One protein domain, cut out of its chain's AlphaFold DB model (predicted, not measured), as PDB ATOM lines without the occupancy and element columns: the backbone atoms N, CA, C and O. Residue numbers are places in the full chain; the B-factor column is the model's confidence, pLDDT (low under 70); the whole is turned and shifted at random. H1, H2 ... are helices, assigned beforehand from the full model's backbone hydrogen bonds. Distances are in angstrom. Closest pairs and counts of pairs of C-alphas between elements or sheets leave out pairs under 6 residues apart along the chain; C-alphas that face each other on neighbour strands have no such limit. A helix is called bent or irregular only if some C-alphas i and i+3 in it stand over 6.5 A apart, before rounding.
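What this domain is: This is residues 82 to 152 and 161 to 194 of the 271 residues of an uncharacterized protein of candidate division WOR-3 bacterium (UniProt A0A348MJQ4). A long helix, H4, stands between two small groups of helices on different sides of its first part, with H2 and H3 on one side and H1, H5 and H6 on the other, and its far end, residues 144 to 151, sticks out as a leg. H6 makes a second arm, its residues 183 to 189 and the tail to 194 sticking out from the group round H1. The printed part has 105 residues with six named helices, H1 to H6 in chain order, and no named strand; the class is all helix, mostly crossed in packing. It is only just loose, close to compact, with a radius of gyration of the C-alphas of 16.0 A and spans of 51 by 40 by 27 A.

Where its parts are: H4, residues 129 to 151, is the longest helix, 32.6 A from C-alpha 129 at (-37.704, -75.020, -92.464) to C-alpha 151 at (-61.772, -88.930, -75.403). It has a kink of 27 degrees near residue 145 and is neither bent nor irregular, but only just: C-alphas 140 and 143 are 6.5 A apart. H1 is residues 82 to 87, H2 residues 99 to 105, H3 residues 116 to 125, 14.3 A long, and H5 residues 162 to 170, 12.5 A. H6, residues 173 to 189, is 22.0 A long, ends with C-alpha 189 at (-57.948, -56.163, -80.256) and has a kink of 72 degrees near residue 180. H6 is irregular, with C-alphas 178 and 181 8.6 A apart, and H1 only just, with C-alphas 84 and 87 6.8 A apart.

How they stand to each other: H4 touches H2 with residues 129 to 137 alone, closest at the C-alphas of Ile 105 and Ala 133, 6.9 A, at a shallow tilt of 34 degrees, only just short of steep. H2 touches H3 about perpendicular, at 86 degrees, closest at the C-alphas of Lys 99 and Leu 119, 5.7 A. H4 touches H1 with residues 134 to 138 alone, closest at the C-alphas of Glu 83 and Cys 138, 6.2 A, at a steep tilt of 56 degrees. H1, the hub, also touches H5, closest at the C-alphas of Leu 85 and Ile 168, 6.6 A. H6 touches H1 with residues 176 to 182 alone, closest at the C-alphas of Tyr 86 and Lys 176, 5.1 A. H4 and H6 are apart. Every O i to N i+4 pair is within hydrogen-bond range in H3 and H5, but 1 of 2 in H1, 1 of 3 in H2, where 3 of 4 O i to N i+3 pairs are, 11 of 19 in H4 and 8 of 13 in H6.

The domain as a whole: The two C-alphas farthest apart, those of Lys 114 and Asn 192, are 51.2 A apart. Residues 153 to 160 are not printed, and C-alphas 152 and 161 are 21.3 A apart across the cut. The link from H1 to H2 is long, with 11 residues. The mean pLDDT of the printed part is 91.2, and no printed residue is under 70.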
ATOM      1  N   ASN A  82     -48.619 -70.231 -81.043       85.00
ATOM      2  CA  ASN A  82     -47.251 -69.723 -81.126       85.00
ATOM      3  C   ASN A  82     -46.495 -70.330 -82.318       85.00
ATOM      4  O   ASN A  82     -45.846 -69.603 -83.073       85.00
ATOM      5  N   GLU A  83     -46.613 -71.646 -82.493       85.56
ATOM      6  CA  GLU A  83     -45.965 -72.443 -83.531       85.56
ATOM      7  C   GLU A  83     -46.350 -71.971 -84.925       85.56
ATOM      8  O   GLU A  83     -45.459 -71.722 -85.741       85.56
ATOM      9  N   VAL A  84     -47.648 -71.808 -85.175       84.69
ATOM     10  CA  VAL A  84     -48.178 -71.374 -86.471       84.69
ATOM     11  C   VAL A  84     -47.903 -69.894 -86.713       84.69
ATOM     12  O   VAL A  84     -47.525 -69.511 -87.816       84.69
ATOM     13  N   LEU A  85     -48.070 -69.042 -85.697       85.00
ATOM     14  CA  LEU A  85     -48.021 -67.594 -85.903       85.00
ATOM     15  C   LEU A  85     -46.602 -67.052 -86.057       85.00
ATOM     16  O   LEU A  85     -46.423 -66.060 -86.766       85.00
ATOM     17  N   TYR A  86     -45.609 -67.627 -85.371       83.56
ATOM     18  CA  TYR A  86     -44.257 -67.067 -85.431       83.56
ATOM     19  C   TYR A  86     -43.106 -67.981 -84.991       83.56
ATOM     20  O   TYR A  86     -41.971 -67.685 -85.352       83.56
ATOM     21  N   SER A  87     -43.309 -69.036 -84.192       84.19
ATOM     22  CA  SER A  87     -42.176 -69.770 -83.600       84.19
ATOM     23  C   SER A  87     -41.621 -70.894 -84.475       84.19
ATOM     24  O   SER A  87     -40.499 -71.342 -84.228       84.19
ATOM     25  N   SER A  88     -42.354 -71.339 -85.503       85.81
ATOM     26  CA  SER A  88     -41.803 -72.221 -86.551       85.81
ATOM     27  C   SER A  88     -40.796 -71.491 -87.448       85.81
ATOM     28  O   SER A  88     -39.944 -72.119 -88.077       85.81
ATOM     29  N   LEU A  89     -40.840 -70.158 -87.450       89.31
ATOM     30  CA  LEU A  89     -39.941 -69.295 -88.192       89.31
ATOM     31  C   LEU A  89     -38.782 -68.818 -87.298       89.31
ATOM     32  O   LEU A  89     -38.961 -68.065 -86.341       89.31
ATOM     33  N   LYS A  90     -37.556 -69.238 -87.626       87.81
ATOM     34  CA  LYS A  90     -36.358 -68.895 -86.839       87.81
ATOM     35  C   LYS A  90     -35.743 -67.539 -87.195       87.81
ATOM     36  O   LYS A  90     -35.096 -66.931 -86.344       87.81
ATOM     37  N   PHE A  91     -35.898 -67.102 -88.439       92.50
ATOM     38  CA  PHE A  91     -35.304 -65.881 -88.981       92.50
ATOM     39  C   PHE A  91     -36.384 -65.047 -89.662       92.50
ATOM     40  O   PHE A  91     -37.460 -65.546 -89.942       92.50
ATOM     41  N   ASP A  92     -36.105 -63.797 -89.996       93.62
ATOM     42  CA  ASP A  92     -37.008 -62.941 -90.774       93.62
ATOM     43  C   ASP A  92     -37.034 -63.280 -92.281       93.62
ATOM     44  O   ASP A  92     -37.413 -62.453 -93.105       93.62
ATOM     45  N   TYR A  93     -36.646 -64.505 -92.642       95.12
ATOM     46  CA  TYR A  93     -36.676 -65.073 -93.986       95.12
ATOM     47  C   TYR A  93     -36.866 -66.597 -93.921       95.12
ATOM     48  O   TYR A  93     -36.573 -67.236 -92.904       95.12
ATOM     49  N   HIS A  94     -37.314 -67.199 -95.025       94.94
ATOM     50  CA  HIS A  94     -37.429 -68.652 -95.132       94.94
ATOM     51  C   HIS A  94     -36.059 -69.309 -95.344       94.94
ATOM     52  O   HIS A  94     -35.341 -69.028 -96.302       94.94
ATOM     53  N   GLU A  95     -35.693 -70.224 -94.449       95.50
ATOM     54  CA  GLU A  95     -34.470 -71.016 -94.559       95.50
ATOM     55  C   GLU A  95     -34.767 -72.331 -95.296       95.50
ATOM     56  O   GLU A  95     -35.667 -73.061 -94.887       95.50
ATOM     57  N   LYS A  96     -33.987 -72.686 -96.327       96.44
ATOM     58  CA  LYS A  96     -34.085 -74.020 -96.952       96.44
ATOM     59  C   LYS A  96     -33.648 -75.137 -95.988       96.44
ATOM     60  O   LYS A  96     -32.622 -74.947 -95.309       96.44
ATOM     61  N   PRO A  97     -34.344 -76.290 -95.959       96.56
ATOM     62  CA  PRO A  97     -33.938 -77.444 -95.166       96.56
ATOM     63  C   PRO A  97     -32.543 -77.972 -95.518       96.56
ATOM     64  O   PRO A  97     -32.062 -77.870 -96.642       96.56
ATOM     65  N   SER A  98     -31.871 -78.531 -94.516       95.75
ATOM     66  CA  SER A  98     -30.675 -79.367 -94.666       95.75
ATOM     67  C   SER A  98     -30.586 -80.308 -93.467       95.75
ATOM     68  O   SER A  98     -31.141 -79.977 -92.419       95.75
ATOM     69  N   LYS A  99     -29.860 -81.433 -93.565       92.88
ATOM     70  CA  LYS A  99     -29.764 -82.425 -92.470       92.88
ATOM     71  C   LYS A  99     -29.454 -81.762 -91.118       92.88
ATOM     72  O   LYS A  99     -30.217 -81.882 -90.166       92.88
ATOM     73  N   ARG A 100     -28.423 -80.907 -91.081       92.06
ATOM     74  CA  ARG A 100     -28.020 -80.134 -89.887       92.06
ATOM     75  C   ARG A 100     -29.099 -79.170 -89.372       92.06
ATOM     76  O   ARG A 100     -29.151 -78.868 -88.183       92.06
ATOM     77  N   LYS A 101     -29.918 -78.597 -90.255       93.81
ATOM     78  CA  LYS A 101     -30.995 -77.675 -89.858       93.81
ATOM     79  C   LYS A 101     -32.204 -78.437 -89.327       93.81
ATOM     80  O   LYS A 101     -32.794 -77.980 -88.351       93.81
ATOM     81  N   VAL A 102     -32.522 -79.596 -89.908       92.50
ATOM     82  CA  VAL A 102     -33.596 -80.490 -89.446       92.50
ATOM     83  C   VAL A 102     -33.330 -80.978 -88.024       92.50
ATOM     84  O   VAL A 102     -34.245 -80.983 -87.210       92.50
ATOM     85  N   GLU A 103     -32.075 -81.242 -87.650       89.06
ATOM     86  CA  GLU A 103     -31.724 -81.611 -86.267       89.06
ATOM     87  C   GLU A 103     -32.219 -80.603 -85.205       89.06
ATOM     88  O   GLU A 103     -32.450 -80.974 -84.058       89.06
ATOM     89  N   ARG A 104     -32.446 -79.329 -85.567       87.38
ATOM     90  CA  ARG A 104     -32.958 -78.291 -84.646       87.38
ATOM     91  C   ARG A 104     -34.374 -78.573 -84.138       87.38
ATOM     92  O   ARG A 104     -34.793 -77.940 -83.170       87.38
ATOM     93  N   ILE A 105     -35.125 -79.446 -84.810       86.56
ATOM     94  CA  ILE A 105     -36.483 -79.818 -84.404       86.56
ATOM     95  C   ILE A 105     -36.530 -81.122 -83.597       86.56
ATOM     96  O   ILE A 105     -37.608 -81.514 -83.162       86.56
ATOM     97  N   PHE A 106     -35.388 -81.780 -83.379       86.88
ATOM     98  CA  PHE A 106     -35.315 -83.038 -82.640       86.88
ATOM     99  C   PHE A 106     -35.316 -82.829 -81.131       86.88
ATOM    100  O   PHE A 106     -34.750 -81.870 -80.611       86.88
ATOM    101  N   TYR A 107     -35.907 -83.792 -80.426       83.12
ATOM    102  CA  TYR A 107     -35.841 -83.867 -78.968       83.12
ATOM    103  C   TYR A 107     -34.547 -84.519 -78.469       83.12
ATOM    104  O   TYR A 107     -34.090 -84.217 -77.372       83.12
ATOM    105  N   SER A 108     -33.940 -85.399 -79.274       86.50
ATOM    106  CA  SER A 108     -32.701 -86.106 -78.946       86.50
ATOM    107  C   SER A 108     -31.860 -86.339 -80.196       86.50
ATOM    108  O   SER A 108     -32.386 -86.582 -81.280       86.50
ATOM    109  N   SER A 109     -30.540 -86.294 -80.029       87.56
ATOM    110  CA  SER A 109     -29.557 -86.620 -81.066       87.56
ATOM    111  C   SER A 109     -28.939 -88.012 -80.896       87.56
ATOM    112  O   SER A 109     -28.137 -88.411 -81.741       87.56
ATOM    113  N   LYS A 110     -29.311 -88.766 -79.845       89.94
ATOM    114  CA  LYS A 110     -28.693 -90.061 -79.490       89.94
ATOM    115  C   LYS A 110     -28.734 -91.085 -80.630       89.94
ATOM    116  O   LYS A 110     -27.757 -91.789 -80.848       89.94
ATOM    117  N   LEU A 111     -29.834 -91.130 -81.386       90.06
ATOM    118  CA  LEU A 111     -30.046 -92.088 -82.480       90.06
ATOM    119  C   LEU A 111     -29.984 -91.445 -83.872       90.06
ATOM    120  O   LEU A 111     -30.436 -92.038 -84.848       90.06
ATOM    121  N   LYS A 112     -29.411 -90.240 -84.001       88.25
ATOM    122  CA  LYS A 112     -29.430 -89.484 -85.268       88.25
ATOM    123  C   LYS A 112     -28.829 -90.253 -86.451       88.25
ATOM    124  O   LYS A 112     -29.321 -90.153 -87.567       88.25
ATOM    125  N   ASN A 113     -27.801 -91.065 -86.196       88.81
ATOM    126  CA  ASN A 113     -27.108 -91.825 -87.237       88.81
ATOM    127  C   ASN A 113     -27.973 -92.967 -87.803       88.81
ATOM    128  O   ASN A 113     -27.657 -93.494 -88.861       88.81
ATOM    129  N   LYS A 114     -29.058 -93.355 -87.113       90.81
ATOM    130  CA  LYS A 114     -29.979 -94.413 -87.553       90.81
ATOM    131  C   LYS A 114     -31.109 -93.911 -88.452       90.81
ATOM    132  O   LYS A 114     -31.858 -94.721 -88.983       90.81
ATOM    133  N   ILE A 115     -31.240 -92.596 -88.616       90.25
ATOM    134  CA  ILE A 115     -32.355 -91.972 -89.339       90.25
ATOM    135  C   ILE A 115     -31.889 -91.152 -90.545       90.25
ATOM    136  O   ILE A 115     -32.615 -90.275 -91.001       90.25
ATOM    137  N   ASP A 116     -30.689 -91.410 -91.073       91.12
ATOM    138  CA  ASP A 116     -30.104 -90.577 -92.133       91.12
ATOM    139  C   ASP A 116     -30.954 -90.559 -93.415       91.12
ATOM    140  O   ASP A 116     -31.224 -89.489 -93.955       91.12
ATOM    141  N   ASN A 117     -31.505 -91.706 -93.823       92.69
ATOM    142  CA  ASN A 117     -32.435 -91.784 -94.959       92.69
ATOM    143  C   ASN A 117     -33.704 -90.944 -94.724       92.69
ATOM    144  O   ASN A 117     -34.190 -90.270 -95.630       92.69
ATOM    145  N   ILE A 118     -34.220 -90.931 -93.488       92.44
ATOM    146  CA  ILE A 118     -35.381 -90.110 -93.116       92.44
ATOM    147  C   ILE A 118     -35.003 -88.626 -93.183       92.44
ATOM    148  O   ILE A 118     -35.789 -87.806 -93.650       92.44
ATOM    149  N   LEU A 119     -33.793 -88.254 -92.749       92.69
ATOM    150  CA  LEU A 119     -33.308 -86.879 -92.870       92.69
ATOM    151  C   LEU A 119     -33.255 -86.422 -94.329       92.69
ATOM    152  O   LEU A 119     -33.618 -85.280 -94.608       92.69
ATOM    153  N   GLU A 120     -32.812 -87.283 -95.245       93.62
ATOM    154  CA  GLU A 120     -32.789 -86.979 -96.681       93.62
ATOM    155  C   GLU A 120     -34.189 -86.749 -97.236       93.62
ATOM    156  O   GLU A 120     -34.424 -85.719 -97.870       93.62
ATOM    157  N   GLU A 121     -35.133 -87.637 -96.917       94.94
ATOM    158  CA  GLU A 121     -36.532 -87.491 -97.322       94.94
ATOM    159  C   GLU A 121     -37.122 -86.166 -96.815       94.94
ATOM    160  O   GLU A 121     -37.732 -85.413 -97.575       94.94
ATOM    161  N   LEU A 122     -36.890 -85.822 -95.543       94.69
ATOM    162  CA  LEU A 122     -37.375 -84.569 -94.961       94.69
ATOM    163  C   LEU A 122     -36.782 -83.336 -95.647       94.69
ATOM    164  O   LEU A 122     -37.478 -82.337 -95.817       94.69
ATOM    165  N   VAL A 123     -35.506 -83.381 -96.033       95.75
ATOM    166  CA  VAL A 123     -34.852 -82.263 -96.724       95.75
ATOM    167  C   VAL A 123     -35.401 -82.077 -98.138       95.75
ATOM    168  O   VAL A 123     -35.503 -80.941 -98.590       95.75
ATOM    169  N   GLN A 124     -35.757 -83.164 -98.820       95.94
ATOM    170  CA  GLN A 124     -36.299 -83.122-100.180       95.94
ATOM    171  C   GLN A 124     -37.788 -82.758-100.215       95.94
ATOM    172  O   GLN A 124     -38.240 -82.126-101.167       95.94
ATOM    173  N   LYS A 125     -38.549 -83.149 -99.187       96.94
ATOM    174  CA  LYS A 125     -40.011 -83.009 -99.152       96.94
ATOM    175  C   LYS A 125     -40.507 -81.587 -98.901       96.94
ATOM    176  O   LYS A 125     -41.581 -81.244 -99.381       96.94
ATOM    177  N   TYR A 126     -39.784 -80.800 -98.108       96.00
ATOM    178  CA  TYR A 126     -40.246 -79.487 -97.653       96.00
ATOM    179  C   TYR A 126     -39.449 -78.361 -98.307       96.00
ATOM    180  O   TYR A 126     -38.224 -78.435 -98.409       96.00
ATOM    181  N   GLU A 127     -40.128 -77.282 -98.694       95.62
ATOM    182  CA  GLU A 127     -39.471 -76.145 -99.346       95.62
ATOM    183  C   GLU A 127     -38.702 -75.293 -98.328       95.62
ATOM    184  O   GLU A 127     -37.598 -74.795 -98.591       95.62
ATOM    185  N   THR A 128     -39.271 -75.152 -97.127       95.44
ATOM    186  CA  THR A 128     -38.737 -74.291 -96.069       95.44
ATOM    187  C   THR A 128     -38.685 -75.005 -94.720       95.44
ATOM    188  O   THR A 128     -39.464 -75.908 -94.416       95.44
ATOM    189  N   MET A 129     -37.774 -74.563 -93.854       94.69
ATOM    190  CA  MET A 129     -37.704 -75.020 -92.464       94.69
ATOM    191  C   MET A 129     -38.951 -74.651 -91.655       94.69
ATOM    192  O   MET A 129     -39.263 -75.356 -90.700       94.69
ATOM    193  N   GLU A 130     -39.649 -73.566 -92.013       93.88
ATOM    194  CA  GLU A 130     -40.903 -73.181 -91.358       93.88
ATOM    195  C   GLU A 130     -42.007 -74.191 -91.674       93.88
ATOM    196  O   GLU A 130     -42.663 -74.680 -90.759       93.88
ATOM    197  N   GLU A 131     -42.157 -74.556 -92.947       93.75
ATOM    198  CA  GLU A 131     -43.105 -75.577 -93.388       93.75
ATOM    199  C   GLU A 131     -42.804 -76.935 -92.734       93.75
ATOM    200  O   GLU A 131     -43.687 -77.564 -92.145       93.75
ATOM    201  N   LEU A 132     -41.535 -77.356 -92.749       94.94
ATOM    202  CA  LEU A 132     -41.097 -78.583 -92.087       94.94
ATOM    203  C   LEU A 132     -41.430 -78.559 -90.587       94.94
ATOM    204  O   LEU A 132     -41.965 -79.534 -90.052       94.94
ATOM    205  N   ALA A 133     -41.128 -77.456 -89.895       92.75
ATOM    206  CA  ALA A 133     -41.421 -77.304 -88.473       92.75
ATOM    207  C   ALA A 133     -42.931 -77.292 -88.193       92.75
ATOM    208  O   ALA A 133     -43.358 -77.908 -87.213       92.75
ATOM    209  N   PHE A 134     -43.738 -76.676 -89.059       92.00
ATOM    210  CA  PHE A 134     -45.194 -76.713 -88.965       92.00
ATOM    211  C   PHE A 134     -45.705 -78.160 -89.015       92.00
ATOM    212  O   PHE A 134     -46.335 -78.628 -88.068       92.00
ATOM    213  N   TYR A 135     -45.354 -78.942 -90.033       92.19
ATOM    214  CA  TYR A 135     -45.848 -80.320 -90.103       92.19
ATOM    215  C   TYR A 135     -45.290 -81.219 -88.991       92.19
ATOM    216  O   TYR A 135     -46.022 -82.013 -88.404       92.19
ATOM    217  N   LYS A 136     -43.996 -81.116 -88.666       91.19
ATOM    218  CA  LYS A 136     -43.364 -82.061 -87.731       91.19
ATOM    219  C   LYS A 136     -43.530 -81.698 -86.262       91.19
ATOM    220  O   LYS A 136     -43.645 -82.603 -85.443       91.19
ATOM    221  N   LYS A 137     -43.553 -80.411 -85.912       87.38
ATOM    222  CA  LYS A 137     -43.748 -79.974 -84.521       87.38
ATOM    223  C   LYS A 137     -45.199 -79.615 -84.239       87.38
ATOM    224  O   LYS A 137     -45.726 -80.058 -83.226       87.38
ATOM    225  N   CYS A 138     -45.833 -78.830 -85.108       89.38
ATOM    226  CA  CYS A 138     -47.204 -78.377 -84.881       89.38
ATOM    227  C   CYS A 138     -48.209 -79.499 -85.167       89.38
ATOM    228  O   CYS A 138     -48.895 -79.918 -84.244       89.38
ATOM    229  N   VAL A 139     -48.257 -80.041 -86.386       89.75
ATOM    230  CA  VAL A 139     -49.243 -81.081 -86.730       89.75
ATOM    231  C   VAL A 139     -48.950 -82.385 -85.984       89.75
ATOM    232  O   VAL A 139     -49.741 -82.810 -85.144       89.75
ATOM    233  N   ASN A 140     -47.777 -82.981 -86.213       89.69
ATOM    234  CA  ASN A 140     -47.455 -84.287 -85.634       89.69
ATOM    235  C   ASN A 140     -47.230 -84.265 -84.115       89.69
ATOM    236  O   ASN A 140     -47.367 -85.300 -83.471       89.69
ATOM    237  N   GLY A 141     -46.833 -83.122 -83.555       88.00
ATOM    238  CA  GLY A 141     -46.583 -82.981 -82.123       88.00
ATOM    239  C   GLY A 141     -47.780 -82.372 -81.405       88.00
ATOM    240  O   GLY A 141     -48.487 -83.047 -80.667       88.00
ATOM    241  N   VAL A 142     -47.986 -81.073 -81.609       88.69
ATOM    242  CA  VAL A 142     -48.924 -80.269 -80.822       88.69
ATOM    243  C   VAL A 142     -50.389 -80.638 -81.099       88.69
ATOM    244  O   VAL A 142     -51.119 -80.879 -80.145       88.69
ATOM    245  N   TYR A 143     -50.837 -80.740 -82.354       89.38
ATOM    246  CA  TYR A 143     -52.231 -81.114 -82.649       89.38
ATOM    247  C   TYR A 143     -52.542 -82.550 -82.243       89.38
ATOM    248  O   TYR A 143     -53.550 -82.784 -81.580       89.38
ATOM    249  N   ASN A 144     -51.644 -83.492 -82.540       88.69
ATOM    250  CA  ASN A 144     -51.795 -84.871 -82.075       88.69
ATOM    251  C   ASN A 144     -51.901 -84.966 -80.547       88.69
ATOM    252  O   ASN A 144     -52.684 -85.770 -80.048       88.69
ATOM    253  N   ALA A 145     -51.175 -84.128 -79.799       87.19
ATOM    254  CA  ALA A 145     -51.267 -84.107 -78.341       87.19
ATOM    255  C   ALA A 145     -52.657 -83.692 -77.840       87.19
ATOM    256  O   ALA A 145     -53.120 -84.196 -76.817       87.19
ATOM    257  N   PHE A 146     -53.320 -82.781 -78.556       89.25
ATOM    258  CA  PHE A 146     -54.631 -82.256 -78.180       89.25
ATOM    259  C   PHE A 146     -55.783 -83.183 -78.569       89.25
ATOM    260  O   PHE A 146     -56.833 -83.091 -77.945       89.25
ATOM    261  N   ARG A 147     -55.579 -84.153 -79.475       87.25
ATOM    262  CA  ARG A 147     -56.570 -85.221 -79.720       87.25
ATOM    263  C   ARG A 147     -56.895 -86.045 -78.474       87.25
ATOM    264  O   ARG A 147     -57.960 -86.630 -78.385       87.25
ATOM    265  N   ASN A 148     -56.027 -86.026 -77.463       88.75
ATOM    266  CA  ASN A 148     -56.343 -86.586 -76.149       88.75
ATOM    267  C   ASN A 148     -57.644 -85.997 -75.549       88.75
ATOM    268  O   ASN A 148     -58.358 -86.680 -74.826       88.75
ATOM    269  N   ILE A 149     -57.987 -84.745 -75.879       91.31
ATOM    270  CA  ILE A 149     -59.237 -84.109 -75.443       91.31
ATOM    271  C   ILE A 149     -60.462 -84.845 -76.008       91.31
ATOM    272  O   ILE A 149     -61.444 -84.972 -75.285       91.31
ATOM    273  N   GLU A 150     -60.379 -85.389 -77.230       91.19
ATOM    274  CA  GLU A 150     -61.485 -86.043 -77.961       91.19
ATOM    275  C   GLU A 150     -62.025 -87.295 -77.245       91.19
ATOM    276  O   GLU A 150     -63.141 -87.728 -77.515       91.19
ATOM    277  N   HIS A 151     -61.283 -87.850 -76.278       91.06
ATOM    278  CA  HIS A 151     -61.772 -88.930 -75.403       91.06
ATOM    279  C   HIS A 151     -62.767 -88.454 -74.340       91.06
ATOM    280  O   HIS A 151     -63.446 -89.273 -73.724       91.06
ATOM    281  N   PHE A 152     -62.836 -87.144 -74.102       92.44
ATOM    282  CA  PHE A 152     -63.668 -86.527 -73.071       92.44
ATOM    283  C   PHE A 152     -64.683 -85.536 -73.654       92.44
ATOM    284  O   PHE A 152     -65.815 -85.473 -73.186       92.44
ATOM    285  N   TYR A 161     -58.429 -74.113 -88.203       91.69
ATOM    286  CA  TYR A 161     -59.124 -73.723 -89.422       91.69
ATOM    287  C   TYR A 161     -58.133 -73.566 -90.583       91.69
ATOM    288  O   TYR A 161     -57.323 -72.636 -90.601       91.69
ATOM    289  N   ALA A 162     -58.200 -74.470 -91.566       90.38
ATOM    290  CA  ALA A 162     -57.232 -74.537 -92.663       90.38
ATOM    291  C   ALA A 162     -57.032 -73.201 -93.413       90.38
ATOM    292  O   ALA A 162     -55.876 -72.822 -93.598       90.38
ATOM    293  N   PRO A 163     -58.078 -72.415 -93.747       93.69
ATOM    294  CA  PRO A 163     -57.886 -71.105 -94.373       93.69
ATOM    295  C   PRO A 163     -57.122 -70.100 -93.498       93.69
ATOM    296  O   PRO A 163     -56.372 -69.276 -94.018       93.69
ATOM    297  N   THR A 164     -57.264 -70.166 -92.167       90.56
ATOM    298  CA  THR A 164     -56.469 -69.333 -91.251       90.56
ATOM    299  C   THR A 164     -54.998 -69.727 -91.298       90.56
ATOM    300  O   THR A 164     -54.146 -68.845 -91.404       90.56
ATOM    301  N   ILE A 165     -54.692 -71.027 -91.270       90.38
ATOM    302  CA  ILE A 165     -53.312 -71.514 -91.398       90.38
ATOM    303  C   ILE A 165     -52.733 -71.095 -92.751       90.38
ATOM    304  O   ILE A 165     -51.655 -70.512 -92.796       90.38
ATOM    305  N   GLU A 166     -53.457 -71.342 -93.842       91.06
ATOM    306  CA  GLU A 166     -53.013 -71.020 -95.197       91.06
ATOM    307  C   GLU A 166     -52.698 -69.526 -95.341       91.06
ATOM    308  O   GLU A 166     -51.665 -69.154 -95.901       91.06
ATOM    309  N   TYR A 167     -53.548 -68.664 -94.776       92.94
ATOM    310  CA  TYR A 167     -53.289 -67.231 -94.732       92.94
ATOM    311  C   TYR A 167     -52.009 -66.909 -93.950       92.94
ATOM    312  O   TYR A 167     -51.152 -66.196 -94.466       92.94
ATOM    313  N   ILE A 168     -51.844 -67.455 -92.738       91.44
ATOM    314  CA  ILE A 168     -50.664 -67.209 -91.891       91.44
ATOM    315  C   ILE A 168     -49.371 -67.684 -92.573       91.44
ATOM    316  O   ILE A 168     -48.343 -67.001 -92.510       91.44
ATOM    317  N   MET A 169     -49.412 -68.824 -93.263       89.81
ATOM    318  CA  MET A 169     -48.253 -69.374 -93.967       89.81
ATOM    319  C   MET A 169     -47.811 -68.492 -95.146       89.81
ATOM    320  O   MET A 169     -46.622 -68.456 -95.443       89.81
ATOM    321  N   LYS A 170     -48.725 -67.711 -95.745       92.94
ATOM    322  CA  LYS A 170     -48.431 -66.751 -96.829       92.94
ATOM    323  C   LYS A 170     -47.924 -65.384 -96.347       92.94
ATOM    324  O   LYS A 170     -47.502 -64.572 -97.169       92.94
ATOM    325  N   ILE A 171     -47.984 -65.089 -95.046       94.81
ATOM    326  CA  ILE A 171     -47.494 -63.813 -94.505       94.81
ATOM    327  C   ILE A 171     -45.971 -63.747 -94.649       94.81
ATOM    328  O   ILE A 171     -45.275 -64.695 -94.287       94.81
ATOM    329  N   ASP A 172     -45.458 -62.595 -95.099       94.94
ATOM    330  CA  ASP A 172     -44.018 -62.334 -95.194       94.94
ATOM    331  C   ASP A 172     -43.311 -62.668 -93.858       94.94
ATOM    332  O   ASP A 172     -43.712 -62.151 -92.801       94.94
ATOM    333  N   PRO A 173     -42.250 -63.501 -93.873       95.00
ATOM    334  CA  PRO A 173     -41.452 -63.835 -92.697       95.00
ATOM    335  C   PRO A 173     -41.059 -62.641 -91.821       95.00
ATOM    336  O   PRO A 173     -41.102 -62.740 -90.592       95.00
ATOM    337  N   LYS A 174     -40.756 -61.482 -92.417       94.62
ATOM    338  CA  LYS A 174     -40.389 -60.255 -91.692       94.62
ATOM    339  C   LYS A 174     -41.506 -59.745 -90.791       94.62
ATOM    340  O   LYS A 174     -41.235 -59.146 -89.751       94.62
ATOM    341  N   LEU A 175     -42.760 -59.981 -91.170       94.25
ATOM    342  CA  LEU A 175     -43.926 -59.575 -90.389       94.25
ATOM    343  C   LEU A 175     -44.260 -60.584 -89.284       94.25
ATOM    344  O   LEU A 175     -44.802 -60.188 -88.250       94.25
ATOM    345  N   LYS A 176     -43.924 -61.866 -89.460       92.56
ATOM    346  CA  LYS A 176     -44.137 -62.909 -88.439       92.56
ATOM    347  C   LYS A 176     -43.033 -62.947 -87.390       92.56
ATOM    348  O   LYS A 176     -43.314 -63.164 -86.208       92.56
ATOM    349  N   TYR A 177     -41.787 -62.727 -87.808       90.25
ATOM    350  CA  TYR A 177     -40.605 -62.898 -86.975       90.25
ATOM    351  C   TYR A 177     -40.720 -62.175 -85.623       90.25
ATOM    352  O   TYR A 177     -41.195 -61.040 -85.526       90.25
ATOM    353  N   ASN A 178     -40.308 -62.861 -84.549       85.94
ATOM    354  CA  ASN A 178     -40.428 -62.387 -83.163       85.94
ATOM    355  C   ASN A 178     -41.850 -61.948 -82.756       85.94
ATOM    356  O   ASN A 178     -42.017 -61.046 -81.927       85.94
ATOM    357  N   ALA A 179     -42.871 -62.604 -83.314       90.31
ATOM    358  CA  ALA A 179     -44.278 -62.324 -83.053       90.31
ATOM    359  C   ALA A 179     -44.688 -60.877 -83.392       90.31
ATOM    360  O   ALA A 179     -45.594 -60.336 -82.758       90.31
ATOM    361  N   TYR A 180     -44.022 -60.215 -84.346       90.75
ATOM    362  CA  TYR A 180     -44.235 -58.791 -84.622       90.75
ATOM    363  C   TYR A 180     -45.691 -58.466 -84.986       90.75
ATOM    364  O   TYR A 180     -46.337 -57.665 -84.303       90.75
ATOM    365  N   LEU A 181     -46.233 -59.116 -86.021       92.50
ATOM    366  CA  LEU A 181     -47.621 -58.924 -86.433       92.50
ATOM    367  C   LEU A 181     -48.600 -59.390 -85.351       92.50
ATOM    368  O   LEU A 181     -49.574 -58.693 -85.075       92.50
ATOM    369  N   TYR A 182     -48.313 -60.515 -84.689       91.94
ATOM    370  CA  TYR A 182     -49.156 -61.046 -83.616       91.94
ATOM    371  C   TYR A 182     -49.313 -60.054 -82.459       91.94
ATOM    372  O   TYR A 182     -50.429 -59.758 -82.038       91.94
ATOM    373  N   ARG A 183     -48.210 -59.456 -81.993       91.69
ATOM    374  CA  ARG A 183     -48.236 -58.432 -80.939       91.69
ATOM    375  C   ARG A 183     -49.080 -57.227 -81.338       91.69
ATOM    376  O   ARG A 183     -49.893 -56.764 -80.542       91.69
ATOM    377  N   LYS A 184     -48.916 -56.738 -82.572       92.50
ATOM    378  CA  LYS A 184     -49.732 -55.635 -83.101       92.50
ATOM    379  C   LYS A 184     -51.212 -55.998 -83.156       92.50
ATOM    380  O   LYS A 184     -52.055 -55.175 -82.812       92.50
ATOM    381  N   TRP A 185     -51.524 -57.217 -83.581       92.62
ATOM    382  CA  TRP A 185     -52.893 -57.703 -83.663       92.62
ATOM    383  C   TRP A 185     -53.551 -57.788 -82.283       92.62
ATOM    384  O   TRP A 185     -54.640 -57.244 -82.104       92.62
ATOM    385  N   VAL A 186     -52.865 -58.369 -81.295       92.19
ATOM    386  CA  VAL A 186     -53.368 -58.458 -79.918       92.19
ATOM    387  C   VAL A 186     -53.576 -57.068 -79.319       92.19
ATOM    388  O   VAL A 186     -54.649 -56.806 -78.795       92.19
ATOM    389  N   LEU A 187     -52.619 -56.145 -79.462       93.69
ATOM    390  CA  LEU A 187     -52.766 -54.764 -78.973       93.69
ATOM    391  C   LEU A 187     -53.896 -54.000 -79.672       93.69
ATOM    392  O   LEU A 187     -54.545 -53.161 -79.062       93.69
ATOM    393  N   LYS A 188     -54.170 -54.296 -80.947       95.69
ATOM    394  CA  LYS A 188     -55.314 -53.709 -81.655       95.69
ATOM    395  C   LYS A 188     -56.650 -54.234 -81.119       95.69
ATOM    396  O   LYS A 188     -57.629 -53.495 -81.120       95.69
ATOM    397  N   LYS A 189     -56.714 -55.509 -80.723       93.88
ATOM    398  CA  LYS A 189     -57.948 -56.163 -80.256       93.88
ATOM    399  C   LYS A 189     -58.196 -55.994 -78.762       93.88
ATOM    400  O   LYS A 189     -59.348 -55.903 -78.359       93.88
ATOM    401  N   ILE A 190     -57.135 -55.920 -77.966       92.19
ATOM    402  CA  ILE A 190     -57.177 -55.755 -76.513       92.19
ATOM    403  C   ILE A 190     -56.150 -54.671 -76.133       92.19
ATOM    404  O   ILE A 190     -55.052 -54.995 -75.678       92.19
ATOM    405  N   PRO A 191     -56.471 -53.376 -76.326       89.56
ATOM    406  CA  PRO A 191     -55.508 -52.282 -76.140       89.56
ATOM    407  C   PRO A 191     -54.878 -52.217 -74.746       89.56
ATOM    408  O   PRO A 191     -53.705 -51.878 -74.612       89.56
ATOM    409  N   ASN A 192     -55.634 -52.605 -73.716       87.69
ATOM    410  CA  ASN A 192     -55.215 -52.525 -72.315       87.69
ATOM    411  C   ASN A 192     -54.603 -53.832 -71.780       87.69
ATOM    412  O   ASN A 192     -54.471 -54.001 -70.567       87.69
ATOM    413  N   ILE A 193     -54.239 -54.778 -72.654       90.44
ATOM    414  CA  ILE A 193     -53.637 -56.043 -72.228       90.44
ATOM    415  C   ILE A 193     -52.296 -55.796 -71.516       90.44
ATOM    416  O   ILE A 193     -51.377 -55.167 -72.046       90.44
ATOM    417  N   ASN A 194     -52.177 -56.293 -70.286       89.50
ATOM    418  CA  ASN A 194     -51.076 -55.931 -69.390       89.50
ATOM    419  C   ASN A 194     -50.508 -57.136 -68.622       89.50
ATOM    420  O   ASN A 194     -50.115 -57.022 -67.462       89.50
TER     421      ASN A 194